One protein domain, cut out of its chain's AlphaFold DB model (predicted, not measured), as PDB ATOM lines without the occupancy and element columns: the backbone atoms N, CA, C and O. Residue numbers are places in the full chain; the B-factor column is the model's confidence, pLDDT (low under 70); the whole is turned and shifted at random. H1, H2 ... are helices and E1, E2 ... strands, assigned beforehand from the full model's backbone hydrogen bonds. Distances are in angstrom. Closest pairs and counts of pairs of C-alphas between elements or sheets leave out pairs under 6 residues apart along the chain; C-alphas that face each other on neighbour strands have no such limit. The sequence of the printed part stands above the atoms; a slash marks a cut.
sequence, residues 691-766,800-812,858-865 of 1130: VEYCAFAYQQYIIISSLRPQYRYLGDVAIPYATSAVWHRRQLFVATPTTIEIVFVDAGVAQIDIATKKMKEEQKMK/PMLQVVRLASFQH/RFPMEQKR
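Overview. This is residues 691 to 766, 800 to 812 and 858 to 865 of the 1130 residues of the protein "WD_REPEATS_REGION domain-containing protein" of Glycine max (UniProt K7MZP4). Look for a small sandwich, two sheets face to face: the twisted four-strand sheet E4 E5 E6 E7 and the three-strand sheet E1 E2 E3, with strands crossing at 28 degrees. From one end the helix H1 sticks out as an arm, its residues 757 to 766 standing free and adding to the length. The printed part has 97 residues, with seven named strands and one named helix in the order E1 E2 E3 E4 E5 E6 H1 E7, mixed helices and strands; both sheets are antiparallel in the orders named. The whole is loose, with a radius of gyration of the C-alphas of 16.4 A, and spans 58 by 27 by 18 A.

Along the chain. Start in the larger sheet: E4 is residues 724 to 728, E5 is residues 731 to 735, and E6 is residues 739 to 746, 22.5 A long. Find C-alpha 739 at (47.017, -16.836, -57.807). E7, residues 801 to 809, runs 24.2 A and ends at C-alpha 809, (46.558, -16.172, -62.138). In the smaller sheet, E1 is residues 693 to 697, beginning at C-alpha 693, (40.036, -32.168, -42.544); E2 is residues 702 to 706 and E3 residues 712 to 717, 15.6 A long. H1, residues 751 to 766, is 22.5 A long.

Arrangement. The larger sheet is strongly twisted, with E4 and E7 as edge strands. E4, E5 and E6 form a meander, each strand the antiparallel neighbour of the one before, as do E1, E2 and E3. Look for N 726 and O 733 between E4 and E5, 2.9 A; N 734 and O 741 between E5 and E6, 2.8 A; and N 742 and O 805 between E6 and E7, 2.8 A. In the smaller sheet find N 696 and O 703 between E1 and E2, 2.8 A, and N 704 and O 715 between E2 and E3, 2.8 A. Between the sheets, E3 and E7 touch; their closest C-alphas, those of Gly 715 and Leu 802, are 7.0 A apart. E1 and E4 are near each other, with 7 pairs of C-alphas within 10 A. Residues 808 to 809 of E7 pair parallel with residues 863 to 864. H1 is not on either sheet, and every O i to N i+4 pair in it is within hydrogen-bond range.

Size, cuts and confidence. The farthest C-alphas, Lys 766 and His 812, are 58.7 A apart. Residues 767 to 799 are not printed, with C-alphas 766 and 800 31.6 A apart across that cut; residues 813 to 857 are not printed either, with C-alphas 812 and 858 11.7 A apart. Of the links printed whole, E3 to E4 is short and leads from one sheet to the other; the rest are tight. The mean pLDDT of the printed part is 85.7; residue 812 and residues 858 to 861 are under 70.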
ATOM      1  N   VAL A 691      34.117 -32.052 -40.843       84.17
ATOM      2  CA  VAL A 691      34.979 -32.078 -39.650       84.17
ATOM      3  C   VAL A 691      36.069 -33.166 -39.737       84.17
ATOM      4  O   VAL A 691      36.694 -33.535 -38.744       84.17
ATOM      5  N   GLU A 692      36.337 -33.677 -40.943       84.80
ATOM      6  CA  GLU A 692      37.410 -34.643 -41.191       84.80
ATOM      7  C   GLU A 692      38.760 -33.952 -41.397       84.80
ATOM      8  O   GLU A 692      39.753 -34.411 -40.843       84.80
ATOM      9  N   TYR A 693      38.797 -32.837 -42.134       90.79
ATOM     10  CA  TYR A 693      40.036 -32.168 -42.544       90.79
ATOM     11  C   TYR A 693      40.145 -30.745 -42.006       90.79
ATOM     12  O   TYR A 693      39.153 -30.021 -41.868       90.79
ATOM     13  N   CYS A 694      41.378 -30.312 -41.765       93.10
ATOM     14  CA  CYS A 694      41.702 -28.920 -41.500       93.10
ATOM     15  C   CYS A 694      43.004 -28.500 -42.183       93.10
ATOM     16  O   CYS A 694      43.889 -29.311 -42.457       93.10
ATOM     17  N   ALA A 695      43.095 -27.204 -42.465       95.65
ATOM     18  CA  ALA A 695      44.266 -26.553 -43.021       95.65
ATOM     19  C   ALA A 695      44.777 -25.491 -42.042       95.65
ATOM     20  O   ALA A 695      43.998 -24.658 -41.570       95.65
ATOM     21  N   PHE A 696      46.081 -25.508 -41.773       94.79
ATOM     22  CA  PHE A 696      46.802 -24.502 -40.994       94.79
ATOM     23  C   PHE A 696      47.749 -23.758 -41.929       94.79
ATOM     24  O   PHE A 696      48.735 -24.326 -42.398       94.79
ATOM     25  N   ALA A 697      47.441 -22.502 -42.237       94.93
ATOM     26  CA  ALA A 697      48.247 -21.722 -43.162       94.93
ATOM     27  C   ALA A 697      49.346 -20.955 -42.437       94.93
ATOM     28  O   ALA A 697      49.094 -20.277 -41.443       94.93
ATOM     29  N   TYR A 698      50.549 -21.018 -42.981       93.64
ATOM     30  CA  TYR A 698      51.712 -20.259 -42.553       93.64
ATOM     31  C   TYR A 698      52.164 -19.339 -43.688       93.64
ATOM     32  O   TYR A 698      51.602 -19.330 -44.783       93.64
ATOM     33  N   GLN A 699      53.194 -18.533 -43.437       88.76
ATOM     34  CA  GLN A 699      53.632 -17.525 -44.400       88.76
ATOM     35  C   GLN A 699      54.112 -18.117 -45.737       88.76
ATOM     36  O   GLN A 699      53.906 -17.493 -46.775       88.76
ATOM     37  N   GLN A 700      54.757 -19.288 -45.723       89.87
ATOM     38  CA  GLN A 700      55.353 -19.909 -46.918       89.87
ATOM     39  C   GLN A 700      54.657 -21.200 -47.371       89.87
ATOM     40  O   GLN A 700      54.837 -21.613 -48.514       89.87
ATOM     41  N   TYR A 701      53.879 -21.837 -46.498       93.80
ATOM     42  CA  TYR A 701      53.273 -23.140 -46.754       93.80
ATOM     43  C   TYR A 701      51.971 -23.311 -45.965       93.80
ATOM     44  O   TYR A 701      51.693 -22.564 -45.027       93.80
ATOM     45  N   ILE A 702      51.176 -24.313 -46.330       95.73
ATOM     46  CA  ILE A 702      49.941 -24.698 -45.643       95.73
ATOM     47  C   ILE A 702      50.069 -26.157 -45.220       95.73
ATOM     48  O   ILE A 702      50.364 -27.007 -46.051       95.73
ATOM     49  N   ILE A 703      49.823 -26.450 -43.945       94.75
ATOM     50  CA  ILE A 703      49.734 -27.820 -43.429       94.75
ATOM     51  C   ILE A 703      48.302 -28.316 -43.573       94.75
ATOM     52  O   ILE A 703      47.368 -27.634 -43.149       94.75
ATOM     53  N   ILE A 704      48.141 -29.523 -44.103       94.97
ATOM     54  CA  ILE A 704      46.876 -30.246 -44.160       94.97
ATOM     55  C   ILE A 704      46.909 -31.385 -43.139       94.97
ATOM     56  O   ILE A 704      47.833 -32.203 -43.118       94.97
ATOM     57  N   SER A 705      45.871 -31.459 -42.309       92.36
ATOM     58  CA  SER A 705      45.706 -32.501 -41.294       92.36
ATOM     59  C   SER A 705      44.303 -33.103 -41.349       92.36
ATOM     60  O   SER A 705      43.342 -32.448 -41.751       92.36
ATOM     61  N   SER A 706      44.186 -34.353 -40.907       89.45
ATOM     62  CA  SER A 706      42.914 -34.990 -40.563       89.45
ATOM     63  C   SER A 706      42.694 -34.915 -39.051       89.45
ATOM     64  O   SER A 706      43.654 -34.975 -38.287       89.45
ATOM     65  N   LEU A 707      41.449 -34.768 -38.605       81.70
ATOM     66  CA  LEU A 707      41.062 -34.713 -37.187       81.70
ATOM     67  C   LEU A 707      40.432 -36.011 -36.693       81.70
ATOM     68  O   LEU A 707      40.470 -36.294 -35.495       81.70
ATOM     69  N   ARG A 708      39.804 -36.768 -37.598       77.29
ATOM     70  CA  ARG A 708      39.051 -37.980 -37.273       77.29
ATOM     71  C   ARG A 708      39.543 -39.162 -38.113       77.29
ATOM     72  O   ARG A 708      39.840 -38.975 -39.289       77.29
ATOM     73  N   PRO A 709      39.608 -40.377 -37.531       70.85
ATOM     74  CA  PRO A 709      39.222 -40.730 -36.154       70.85
ATOM     75  C   PRO A 709      40.180 -40.186 -35.078       70.85
ATOM     76  O   PRO A 709      39.781 -40.039 -33.928       70.85
ATOM     77  N   GLN A 710      41.402 -39.822 -35.466       76.50
ATOM     78  CA  GLN A 710      42.394 -39.165 -34.619       76.50
ATOM     79  C   GLN A 710      43.091 -38.049 -35.399       76.50
ATOM     80  O   GLN A 710      43.147 -38.102 -36.631       76.50
ATOM     81  N   TYR A 711      43.669 -37.078 -34.688       83.49
ATOM     82  CA  TYR A 711      44.489 -36.052 -35.323       83.49
ATOM     83  C   TYR A 711      45.696 -36.688 -36.027       83.49
ATOM     84  O   TYR A 711      46.473 -37.417 -35.407       83.49
ATOM     85  N   ARG A 712      45.867 -36.396 -37.316       85.38
ATOM     86  CA  ARG A 712      46.953 -36.904 -38.152       85.38
ATOM     87  C   ARG A 712      47.428 -35.824 -39.116       85.38
ATOM     88  O   ARG A 712      46.634 -35.273 -39.872       85.38
ATOM     89  N   TYR A 713      48.733 -35.583 -39.139       89.03
ATOM     90  CA  TYR A 713      49.387 -34.794 -40.182       89.03
ATOM     91  C   TYR A 713      49.336 -35.540 -41.522       89.03
ATOM     92  O   TYR A 713      49.735 -36.707 -41.582       89.03
ATOM     93  N   LEU A 714      48.833 -34.893 -42.577       90.60
ATOM     94  CA  LEU A 714      48.781 -35.473 -43.924       90.60
ATOM     95  C   LEU A 714      49.927 -34.971 -44.806       90.60
ATOM     96  O   LEU A 714      50.459 -35.741 -45.597       90.60
ATOM     97  N   GLY A 715      50.328 -33.712 -44.659       92.49
ATOM     98  CA  GLY A 715      51.416 -33.123 -45.436       92.49
ATOM     99  C   GLY A 715      51.346 -31.603 -45.457       92.49
ATOM    100  O   GLY A 715      50.409 -31.002 -44.925       92.49
ATOM    101  N   ASP A 716      52.324 -30.987 -46.101       92.86
ATOM    102  CA  ASP A 716      52.406 -29.554 -46.325       92.86
ATOM    103  C   ASP A 716      52.476 -29.230 -47.820       92.86
ATOM    104  O   ASP A 716      52.972 -30.007 -48.635       92.86
ATOM    105  N   VAL A 717      51.938 -28.069 -48.189       92.41
ATOM    106  CA  VAL A 717      51.984 -27.547 -49.556       92.41
ATOM    107  C   VAL A 717      52.606 -26.159 -49.568       92.41
ATOM    108  O   VAL A 717      52.190 -25.271 -48.824       92.41
ATOM    109  N   ALA A 718      53.599 -25.959 -50.435       91.59
ATOM    110  CA  ALA A 718      54.338 -24.706 -50.569       91.59
ATOM    111  C   ALA A 718      53.537 -23.654 -51.357       91.59
ATOM    112  O   ALA A 718      53.836 -23.355 -52.513       91.59
ATOM    113  N   ILE A 719      52.495 -23.109 -50.725       90.53
ATOM    114  CA  ILE A 719      51.673 -22.015 -51.255       90.53
ATOM    115  C   ILE A 719      51.954 -20.756 -50.425       90.53
ATOM    116  O   ILE A 719      51.307 -20.533 -49.395       90.53
ATOM    117  N   PRO A 720      52.933 -19.928 -50.826       86.46
ATOM    118  CA  PRO A 720      53.337 -18.779 -50.037       86.46
ATOM    119  C   PRO A 720      52.280 -17.672 -50.067       86.46
ATOM    120  O   PRO A 720      51.599 -17.441 -51.067       86.46
ATOM    121  N   TYR A 721      52.186 -16.948 -48.952       88.22
ATOM    122  CA  TYR A 721      51.326 -15.778 -48.772       88.22
ATOM    123  C   TYR A 721      49.832 -16.038 -49.008       88.22
ATOM    124  O   TYR A 721      49.102 -15.115 -49.361       88.22
ATOM    125  N   ALA A 722      49.353 -17.267 -48.808       93.61
ATOM    126  CA  ALA A 722      47.936 -17.575 -48.935       93.61
ATOM    127  C   ALA A 722      47.086 -16.687 -48.004       93.61
ATOM    128  O   ALA A 722      47.375 -16.553 -46.812       93.61
ATOM    129  N   THR A 723      46.046 -16.053 -48.545       92.82
ATOM    130  CA  THR A 723      45.227 -15.059 -47.834       92.82
ATOM    131  C   THR A 723      43.926 -15.638 -47.297       92.82
ATOM    132  O   THR A 723      43.422 -15.156 -46.288       92.82
ATOM    133  N   SER A 724      43.371 -16.652 -47.963       92.36
ATOM    134  CA  SER A 724      42.177 -17.379 -47.523       92.36
ATOM    135  C   SER A 724      42.046 -18.709 -48.256       92.36
ATOM    136  O   SER A 724      42.666 -18.911 -49.303       92.36
ATOM    137  N   ALA A 725      41.212 -19.603 -47.727       94.77
ATOM    138  CA  ALA A 725      40.833 -20.819 -48.424       94.77
ATOM    139  C   ALA A 725      39.449 -21.324 -48.005       94.77
ATOM    140  O   ALA A 725      38.960 -21.000 -46.923       94.77
ATOM    141  N   VAL A 726      38.845 -22.154 -48.854       93.77
ATOM    142  CA  VAL A 726      37.584 -22.846 -48.569       93.77
ATOM    143  C   VAL A 726      37.687 -24.316 -48.956       93.77
ATOM    144  O   VAL A 726      38.224 -24.664 -50.010       93.77
ATOM    145  N   TRP A 727      37.156 -25.184 -48.102       93.18
ATOM    146  CA  TRP A 727      37.018 -26.603 -48.403       93.18
ATOM    147  C   TRP A 727      35.751 -26.860 -49.217       93.18
ATOM    148  O   TRP A 727      34.685 -26.307 -48.942       93.18
ATOM    149  N   HIS A 728      35.854 -27.734 -50.212       90.30
ATOM    150  CA  HIS A 728      34.706 -28.279 -50.917       90.30
ATOM    151  C   HIS A 728      35.002 -29.703 -51.381       90.30
ATOM    152  O   HIS A 728      35.928 -29.928 -52.157       90.30
ATOM    153  N   ARG A 729      34.193 -30.671 -50.928       84.69
ATOM    154  CA  ARG A 729      34.326 -32.097 -51.288       84.69
ATOM    155  C   ARG A 729      35.764 -32.618 -51.117       84.69
ATOM    156  O   ARG A 729      36.311 -33.220 -52.037       84.69
ATOM    157  N   ARG A 730      36.365 -32.365 -49.946       86.21
ATOM    158  CA  ARG A 730      37.756 -32.723 -49.588       86.21
ATOM    159  C   ARG A 730      38.858 -32.060 -50.427       86.21
ATOM    160  O   ARG A 730      40.015 -32.407 -50.256       86.21
ATOM    161  N   GLN A 731      38.528 -31.092 -51.281       90.71
ATOM    162  CA  GLN A 731      39.520 -30.274 -51.980       90.71
ATOM    163  C   GLN A 731      39.566 -28.879 -51.369       90.71
ATOM    164  O   GLN A 731      38.526 -28.320 -51.010       90.71
ATOM    165  N   LEU A 732      40.764 -28.313 -51.253       94.77
ATOM    166  CA  LEU A 732      40.966 -26.988 -50.674       94.77
ATOM    167  C   LEU A 732      41.243 -25.977 -51.785       94.77
ATOM    168  O   LEU A 732      42.232 -26.087 -52.503       94.77
ATOM    169  N   PHE A 733      40.384 -24.971 -51.910       95.43
ATOM    170  CA  PHE A 733      40.560 -23.863 -52.845       95.43
ATOM    171  C   PHE A 733      41.211 -22.702 -52.108       95.43
ATOM    172  O   PHE A 733      40.621 -22.165 -51.175       95.43
ATOM    173  N   VAL A 734      42.414 -22.321 -52.523       95.30
ATOM    174  CA  VAL A 734      43.274 -21.351 -51.845       95.30
ATOM    175  C   VAL A 734      43.420 -20.105 -52.709       95.30
ATOM    176  O   VAL A 734      43.737 -20.200 -53.892       95.30
ATOM    177  N   ALA A 735      43.229 -18.927 -52.121       95.16
ATOM    178  CA  ALA A 735      43.566 -17.658 -52.752       95.16
ATOM    179  C   ALA A 735      44.886 -17.120 -52.196       95.16
ATOM    180  O   ALA A 735      45.122 -17.117 -50.987       95.16
ATOM    181  N   THR A 736      45.728 -16.611 -53.086       93.16
ATOM    182  CA  THR A 736      46.915 -15.815 -52.764       93.16
ATOM    183  C   THR A 736      46.741 -14.412 -53.368       93.16
ATOM    184  O   THR A 736      45.764 -14.164 -54.092       93.16
ATOM    185  N   PRO A 737      47.651 -13.454 -53.118       89.85
ATOM    186  CA  PRO A 737      47.591 -12.138 -53.743       89.85
ATOM    187  C   PRO A 737      47.707 -12.170 -55.275       89.85
ATOM    188  O   PRO A 737      47.254 -11.228 -55.923       89.85
ATOM    189  N   THR A 738      48.264 -13.240 -55.854       87.96
ATOM    190  CA  THR A 738      48.571 -13.345 -57.293       87.96
ATOM    191  C   THR A 738      47.915 -14.529 -57.998       87.96
ATOM    192  O   THR A 738      47.751 -14.499 -59.220       87.96
ATOM    193  N   THR A 739      47.507 -15.562 -57.262       91.15
ATOM    194  CA  THR A 739      47.017 -16.836 -57.807       91.15
ATOM    195  C   THR A 739      45.802 -17.353 -57.041       91.15
ATOM    196  O   THR A 739      45.489 -16.905 -55.937       91.15
ATOM    197  N   ILE A 740      45.083 -18.286 -57.661       93.13
ATOM    198  CA  ILE A 740      44.098 -19.149 -57.012       93.13
ATOM    199  C   ILE A 740      44.492 -20.581 -57.334       93.13
ATOM    200  O   ILE A 740      44.724 -20.916 -58.497       93.13
ATOM    201  N   GLU A 741      44.589 -21.412 -56.308       92.26
ATOM    202  CA  GLU A 741      45.137 -22.761 -56.378       92.26
ATOM    203  C   GLU A 741      44.158 -23.762 -55.761       92.26
ATOM    204  O   GLU A 741      43.343 -23.417 -54.908       92.26
ATOM    205  N   ILE A 742      44.208 -25.003 -56.230       92.72
ATOM    206  CA  ILE A 742      43.427 -26.124 -55.717       92.72
ATOM    207  C   ILE A 742      44.419 -27.126 -55.153       92.72
ATOM    208  O   ILE A 742      45.292 -27.604 -55.878       92.72
ATOM    209  N   VAL A 743      44.270 -27.452 -53.876       92.87
ATOM    210  CA  VAL A 743      44.985 -28.553 -53.240       92.87
ATOM    211  C   VAL A 743      44.088 -29.774 -53.296       92.87
ATOM    212  O   VAL A 743      42.998 -29.789 -52.715       92.87
ATOM    213  N   PHE A 744      44.564 -30.782 -54.015       91.15
ATOM    214  CA  PHE A 744      43.948 -32.089 -54.068       91.15
ATOM    215  C   PHE A 744      44.467 -32.943 -52.917       91.15
ATOM    216  O   PHE A 744      45.682 -33.106 -52.794       91.15
ATOM    217  N   VAL A 745      43.561 -33.460 -52.086       89.85
ATOM    218  CA  VAL A 745      43.911 -34.190 -50.858       89.85
ATOM    219  C   VAL A 745      43.457 -35.642 -50.947       89.85
ATOM    220  O   VAL A 745      42.259 -35.912 -51.008       89.85
ATOM    221  N   ASP A 746      44.417 -36.564 -50.883       87.30
ATOM    222  CA  ASP A 746      44.191 -37.980 -50.593       87.30
ATOM    223  C   ASP A 746      44.805 -38.290 -49.218       87.30
ATOM    224  O   ASP A 746      46.012 -38.146 -49.011       87.30
ATOM    225  N   ALA A 747      43.985 -38.691 -48.243       84.09
ATOM    226  CA  ALA A 747      44.457 -39.025 -46.894       84.09
ATOM    227  C   ALA A 747      45.256 -40.343 -46.835       84.09
ATOM    228  O   ALA A 747      45.869 -40.656 -45.806       84.09
ATOM    229  N   GLY A 748      45.246 -41.118 -47.923       83.14
ATOM    230  CA  GLY A 748      45.781 -42.466 -47.971       83.14
ATOM    231  C   GLY A 748      44.941 -43.449 -47.152       83.14
ATOM    232  O   GLY A 748      43.777 -43.211 -46.835       83.14
ATOM    233  N   VAL A 749      45.544 -44.588 -46.812       79.20
ATOM    234  CA  VAL A 749      44.937 -45.619 -45.957       79.20
ATOM    235  C   VAL A 749      45.936 -45.976 -44.868       79.20
ATOM    236  O   VAL A 749      46.970 -46.585 -45.148       79.20
ATOM    237  N   ALA A 750      45.647 -45.596 -43.625       79.05
ATOM    238  CA  ALA A 750      46.399 -46.055 -42.463       79.05
ATOM    239  C   ALA A 750      45.730 -47.255 -41.787       79.05
ATOM    240  O   ALA A 750      44.547 -47.540 -41.968       79.05
ATOM    241  N   GLN A 751      46.494 -47.930 -40.927       78.02
ATOM    242  CA  GLN A 751      46.003 -49.049 -40.121       78.02
ATOM    243  C   GLN A 751      44.768 -48.670 -39.291       78.02
ATOM    244  O   GLN A 751      43.852 -49.478 -39.148       78.02
ATOM    245  N   ILE A 752      44.711 -47.431 -38.791       74.57
ATOM    246  CA  ILE A 752      43.570 -46.965 -38.002       74.57
ATOM    247  C   ILE A 752      42.298 -46.815 -38.838       74.57
ATOM    248  O   ILE A 752      41.209 -47.067 -38.330       74.57
ATOM    249  N   ASP A 753      42.416 -46.466 -40.119       76.26
ATOM    250  CA  ASP A 753      41.264 -46.346 -41.013       76.26
ATOM    251  C   ASP A 753      40.657 -47.730 -41.261       76.26
ATOM    252  O   ASP A 753      39.438 -47.898 -41.211       76.26
ATOM    253  N   ILE A 754      41.516 -48.744 -41.424       76.72
ATOM    254  CA  ILE A 754      41.117 -50.151 -41.549       76.72
ATOM    255  C   ILE A 754      40.435 -50.628 -40.261       76.72
ATOM    256  O   ILE A 754      39.350 -51.202 -40.327       76.72
ATOM    257  N   ALA A 755      41.022 -50.357 -39.092       77.41
ATOM    258  CA  ALA A 755      40.436 -50.725 -37.801       77.41
ATOM    259  C   ALA A 755      39.078 -50.040 -37.565       77.41
ATOM    260  O   ALA A 755      38.112 -50.687 -37.168       77.41
ATOM    261  N   THR A 756      38.970 -48.749 -37.886       76.71
ATOM    262  CA  THR A 756      37.723 -47.981 -37.755       76.71
ATOM    263  C   THR A 756      36.651 -48.497 -38.713       76.71
ATOM    264  O   THR A 756      35.476 -48.564 -38.349       76.71
ATOM    265  N   LYS A 757      37.035 -48.881 -39.938       78.14
ATOM    266  CA  LYS A 757      36.123 -49.492 -40.909       78.14
ATOM    267  C   LYS A 757      35.621 -50.851 -40.413       78.14
ATOM    268  O   LYS A 757      34.412 -51.054 -40.421       78.14
ATOM    269  N   LYS A 758      36.510 -51.706 -39.889       80.74
ATOM    270  CA  LYS A 758      36.145 -52.991 -39.265       80.74
ATOM    271  C   LYS A 758      35.174 -52.805 -38.097       80.74
ATOM    272  O   LYS A 758      34.115 -53.417 -38.097       80.74
ATOM    273  N   MET A 759      35.455 -51.878 -37.177       77.57
ATOM    274  CA  MET A 759      34.541 -51.573 -36.067       77.57
ATOM    275  C   MET A 759      33.165 -51.083 -36.549       77.57
ATOM    276  O   MET A 759      32.142 -51.471 -35.991       77.57
ATOM    277  N   LYS A 760      33.111 -50.244 -37.595       81.65
ATOM    278  CA  LYS A 760      31.838 -49.790 -38.187       81.65
ATOM    279  C   LYS A 760      31.069 -50.927 -38.861       81.65
ATOM    280  O   LYS A 760      29.841 -50.927 -38.813       81.65
ATOM    281  N   GLU A 761      31.759 -51.859 -39.512       81.26
ATOM    282  CA  GLU A 761      31.150 -53.041 -40.133       81.26
ATOM    283  C   GLU A 761      30.618 -54.012 -39.073       81.26
ATOM    284  O   GLU A 761      29.465 -54.426 -39.165       81.26
ATOM    285  N   GLU A 762      31.383 -54.277 -38.013       82.28
ATOM    286  CA  GLU A 762      30.940 -55.066 -36.856       82.28
ATOM    287  C   GLU A 762      29.720 -54.438 -36.171       82.28
ATOM    288  O   GLU A 762      28.746 -55.131 -35.870       82.28
ATOM    289  N   GLN A 763      29.719 -53.114 -35.978       80.14
ATOM    290  CA  GLN A 763      28.577 -52.404 -35.406       80.14
ATOM    291  C   GLN A 763      27.343 -52.484 -36.316       80.14
ATOM    292  O   GLN A 763      26.249 -52.752 -35.824       80.14
ATOM    293  N   LYS A 764      27.502 -52.322 -37.637       83.35
ATOM    294  CA  LYS A 764      26.401 -52.495 -38.600       83.35
ATOM    295  C   LYS A 764      25.857 -53.919 -38.611       83.35
ATOM    296  O   LYS A 764      24.644 -54.085 -38.670       83.35
ATOM    297  N   MET A 765      26.721 -54.933 -38.542       78.91
ATOM    298  CA  MET A 765      26.299 -56.335 -38.458       78.91
ATOM    299  C   MET A 765      25.531 -56.596 -37.163       78.91
ATOM    300  O   MET A 765      24.484 -57.234 -37.196       78.91
ATOM    301  N   LYS A 766      25.981 -56.026 -36.041       81.31
ATOM    302  CA  LYS A 766      25.285 -56.114 -34.753       81.31
ATOM    303  C   LYS A 766      23.931 -55.397 -34.766       81.31
ATOM    304  O   LYS A 766      22.962 -55.924 -34.232       81.31
ATOM    305  N   PRO A 800      49.456 -40.516 -47.307       86.11
ATOM    306  CA  PRO A 800      48.711 -39.372 -47.812       86.11
ATOM    307  C   PRO A 800      49.449 -38.715 -48.983       86.11
ATOM    308  O   PRO A 800      50.678 -38.640 -48.981       86.11
ATOM    309  N   MET A 801      48.694 -38.229 -49.965       88.05
ATOM    310  CA  MET A 801      49.210 -37.581 -51.170       88.05
ATOM    311  C   MET A 801      48.531 -36.228 -51.366       88.05
ATOM    312  O   MET A 801      47.308 -36.105 -51.270       88.05
ATOM    313  N   LEU A 802      49.342 -35.205 -51.643       90.25
ATOM    314  CA  LEU A 802      48.894 -33.839 -51.891       90.25
ATOM    315  C   LEU A 802      49.417 -33.379 -53.252       90.25
ATOM    316  O   LEU A 802      50.607 -33.498 -53.538       90.25
ATOM    317  N   GLN A 803      48.540 -32.816 -54.080       88.70
ATOM    318  CA  GLN A 803      48.919 -32.204 -55.357       88.70
ATOM    319  C   GLN A 803      48.286 -30.824 -55.476       88.70
ATOM    320  O   GLN A 803      47.095 -30.656 -55.216       88.70
ATOM    321  N   VAL A 804      49.070 -29.833 -55.899       89.01
ATOM    322  CA  VAL A 804      48.599 -28.454 -56.069       89.01
ATOM    323  C   VAL A 804      48.469 -28.131 -57.546       89.01
ATOM    324  O   VAL A 804      49.382 -28.358 -58.337       89.01
ATOM    325  N   VAL A 805      47.328 -27.563 -57.921       86.40
ATOM    326  CA  VAL A 805      47.051 -27.121 -59.287       86.40
ATOM    327  C   VAL A 805      46.625 -25.667 -59.254       86.40
ATOM    328  O   VAL A 805      45.682 -25.302 -58.556       86.40
ATOM    329  N   ARG A 806      47.277 -24.825 -60.053       87.45
ATOM    330  CA  ARG A 806      46.861 -23.434 -60.214       87.45
ATOM    331  C   ARG A 806      45.619 -23.352 -61.097       87.45
ATOM    332  O   ARG A 806      45.638 -23.812 -62.231       87.45
ATOM    333  N   LEU A 807      44.551 -22.768 -60.566       87.87
ATOM    334  CA  LEU A 807      43.280 -22.558 -61.259       87.87
ATOM    335  C   LEU A 807      43.238 -21.205 -61.975       87.87
ATOM    336  O   LEU A 807      42.688 -21.103 -63.070       87.87
ATOM    337  N   ALA A 808      43.786 -20.163 -61.348       88.27
ATOM    338  CA  ALA A 808      43.802 -18.822 -61.919       88.27
ATOM    339  C   ALA A 808      45.051 -18.032 -61.522       88.27
ATOM    340  O   ALA A 808      45.608 -18.218 -60.438       88.27
ATOM    341  N   SER A 809      45.463 -17.111 -62.388       88.25
ATOM    342  CA  SER A 809      46.558 -16.172 -62.138       88.25
ATOM    343  C   SER A 809      46.348 -14.869 -62.906       88.25
ATOM    344  O   SER A 809      45.347 -14.683 -63.605       88.25
ATOM    345  N   PHE A 810      47.268 -13.921 -62.743       81.87
ATOM    346  CA  PHE A 810      47.242 -12.689 -63.526       81.87
ATOM    347  C   PHE A 810      47.903 -12.813 -64.906       81.87
ATOM    348  O   PHE A 810      47.555 -12.046 -65.810       81.87
ATOM    349  N   GLN A 811      48.826 -13.763 -65.068       70.14
ATOM    350  CA  GLN A 811      49.638 -13.930 -66.274       70.14
ATOM    351  C   GLN A 811      48.830 -14.579 -67.402       70.14
ATOM    352  O   GLN A 811      47.814 -15.239 -67.171       70.14
ATOM    353  N   HIS A 812      49.206 -14.333 -68.653       60.10
ATOM    354  CA  HIS A 812      48.792 -15.205 -69.752       60.10
ATOM    355  C   HIS A 812      49.593 -16.506 -69.705       60.10
ATOM    356  O   HIS A 812      50.773 -16.497 -69.357       60.10
ATOM    357  N   ARG A 858      49.607 -26.464 -67.963       54.43
ATOM    358  CA  ARG A 858      48.736 -26.526 -66.778       54.43
ATOM    359  C   ARG A 858      47.283 -26.582 -67.242       54.43
ATOM    360  O   ARG A 858      46.754 -25.593 -67.736       54.43
ATOM    361  N   PHE A 859      46.680 -27.761 -67.132       61.23
ATOM    362  CA  PHE A 859      45.300 -28.019 -67.519       61.23
ATOM    363  C   PHE A 859      44.384 -28.172 -66.291       61.23
ATOM    364  O   PHE A 859      44.732 -28.929 -65.376       61.23
ATOM    365  N   PRO A 860      43.209 -27.514 -66.246       67.14
ATOM    366  CA  PRO A 860      42.702 -26.537 -67.220       67.14
ATOM    367  C   PRO A 860      43.596 -25.306 -67.355       67.14
ATOM    368  O   PRO A 860      44.294 -24.969 -66.402       67.14
ATOM    369  N   MET A 861      43.526 -24.635 -68.512       66.68
ATOM    370  CA  MET A 861      44.191 -23.344 -68.711       66.68
ATOM    371  C   MET A 861      43.874 -22.403 -67.547       66.68
ATOM    372  O   MET A 861      42.719 -22.286 -67.126       66.68
ATOM    373  N   GLU A 862      44.909 -21.731 -67.041       75.11
ATOM    374  CA  GLU A 862      44.760 -20.785 -65.941       75.11
ATOM    375  C   GLU A 862      43.768 -19.681 -66.341       75.11
ATOM    376  O   GLU A 862      43.965 -18.957 -67.319       75.11
ATOM    377  N   GLN A 863      42.682 -19.558 -65.579       83.88
ATOM    378  CA  GLN A 863      41.713 -18.480 -65.757       83.88
ATOM    379  C   GLN A 863      42.298 -17.157 -65.239       83.88
ATOM    380  O   GLN A 863      43.247 -17.132 -64.449       83.88
ATOM    381  N   LYS A 864      41.720 -16.020 -65.644       81.90
ATOM    382  CA  LYS A 864      42.148 -14.715 -65.123       81.90
ATOM    383  C   LYS A 864      41.637 -14.511 -63.699       81.90
ATOM    384  O   LYS A 864      40.434 -14.497 -63.447       81.90
ATOM    385  N   ARG A 865      42.567 -14.323 -62.762       87.87
ATOM    386  CA  ARG A 865      42.261 -13.986 -61.365       87.87
ATOM    387  C   ARG A 865      41.697 -12.556 -61.291       87.87
ATOM    388  O   ARG A 865      42.346 -11.647 -61.805       87.87
TER     389      ARG A 865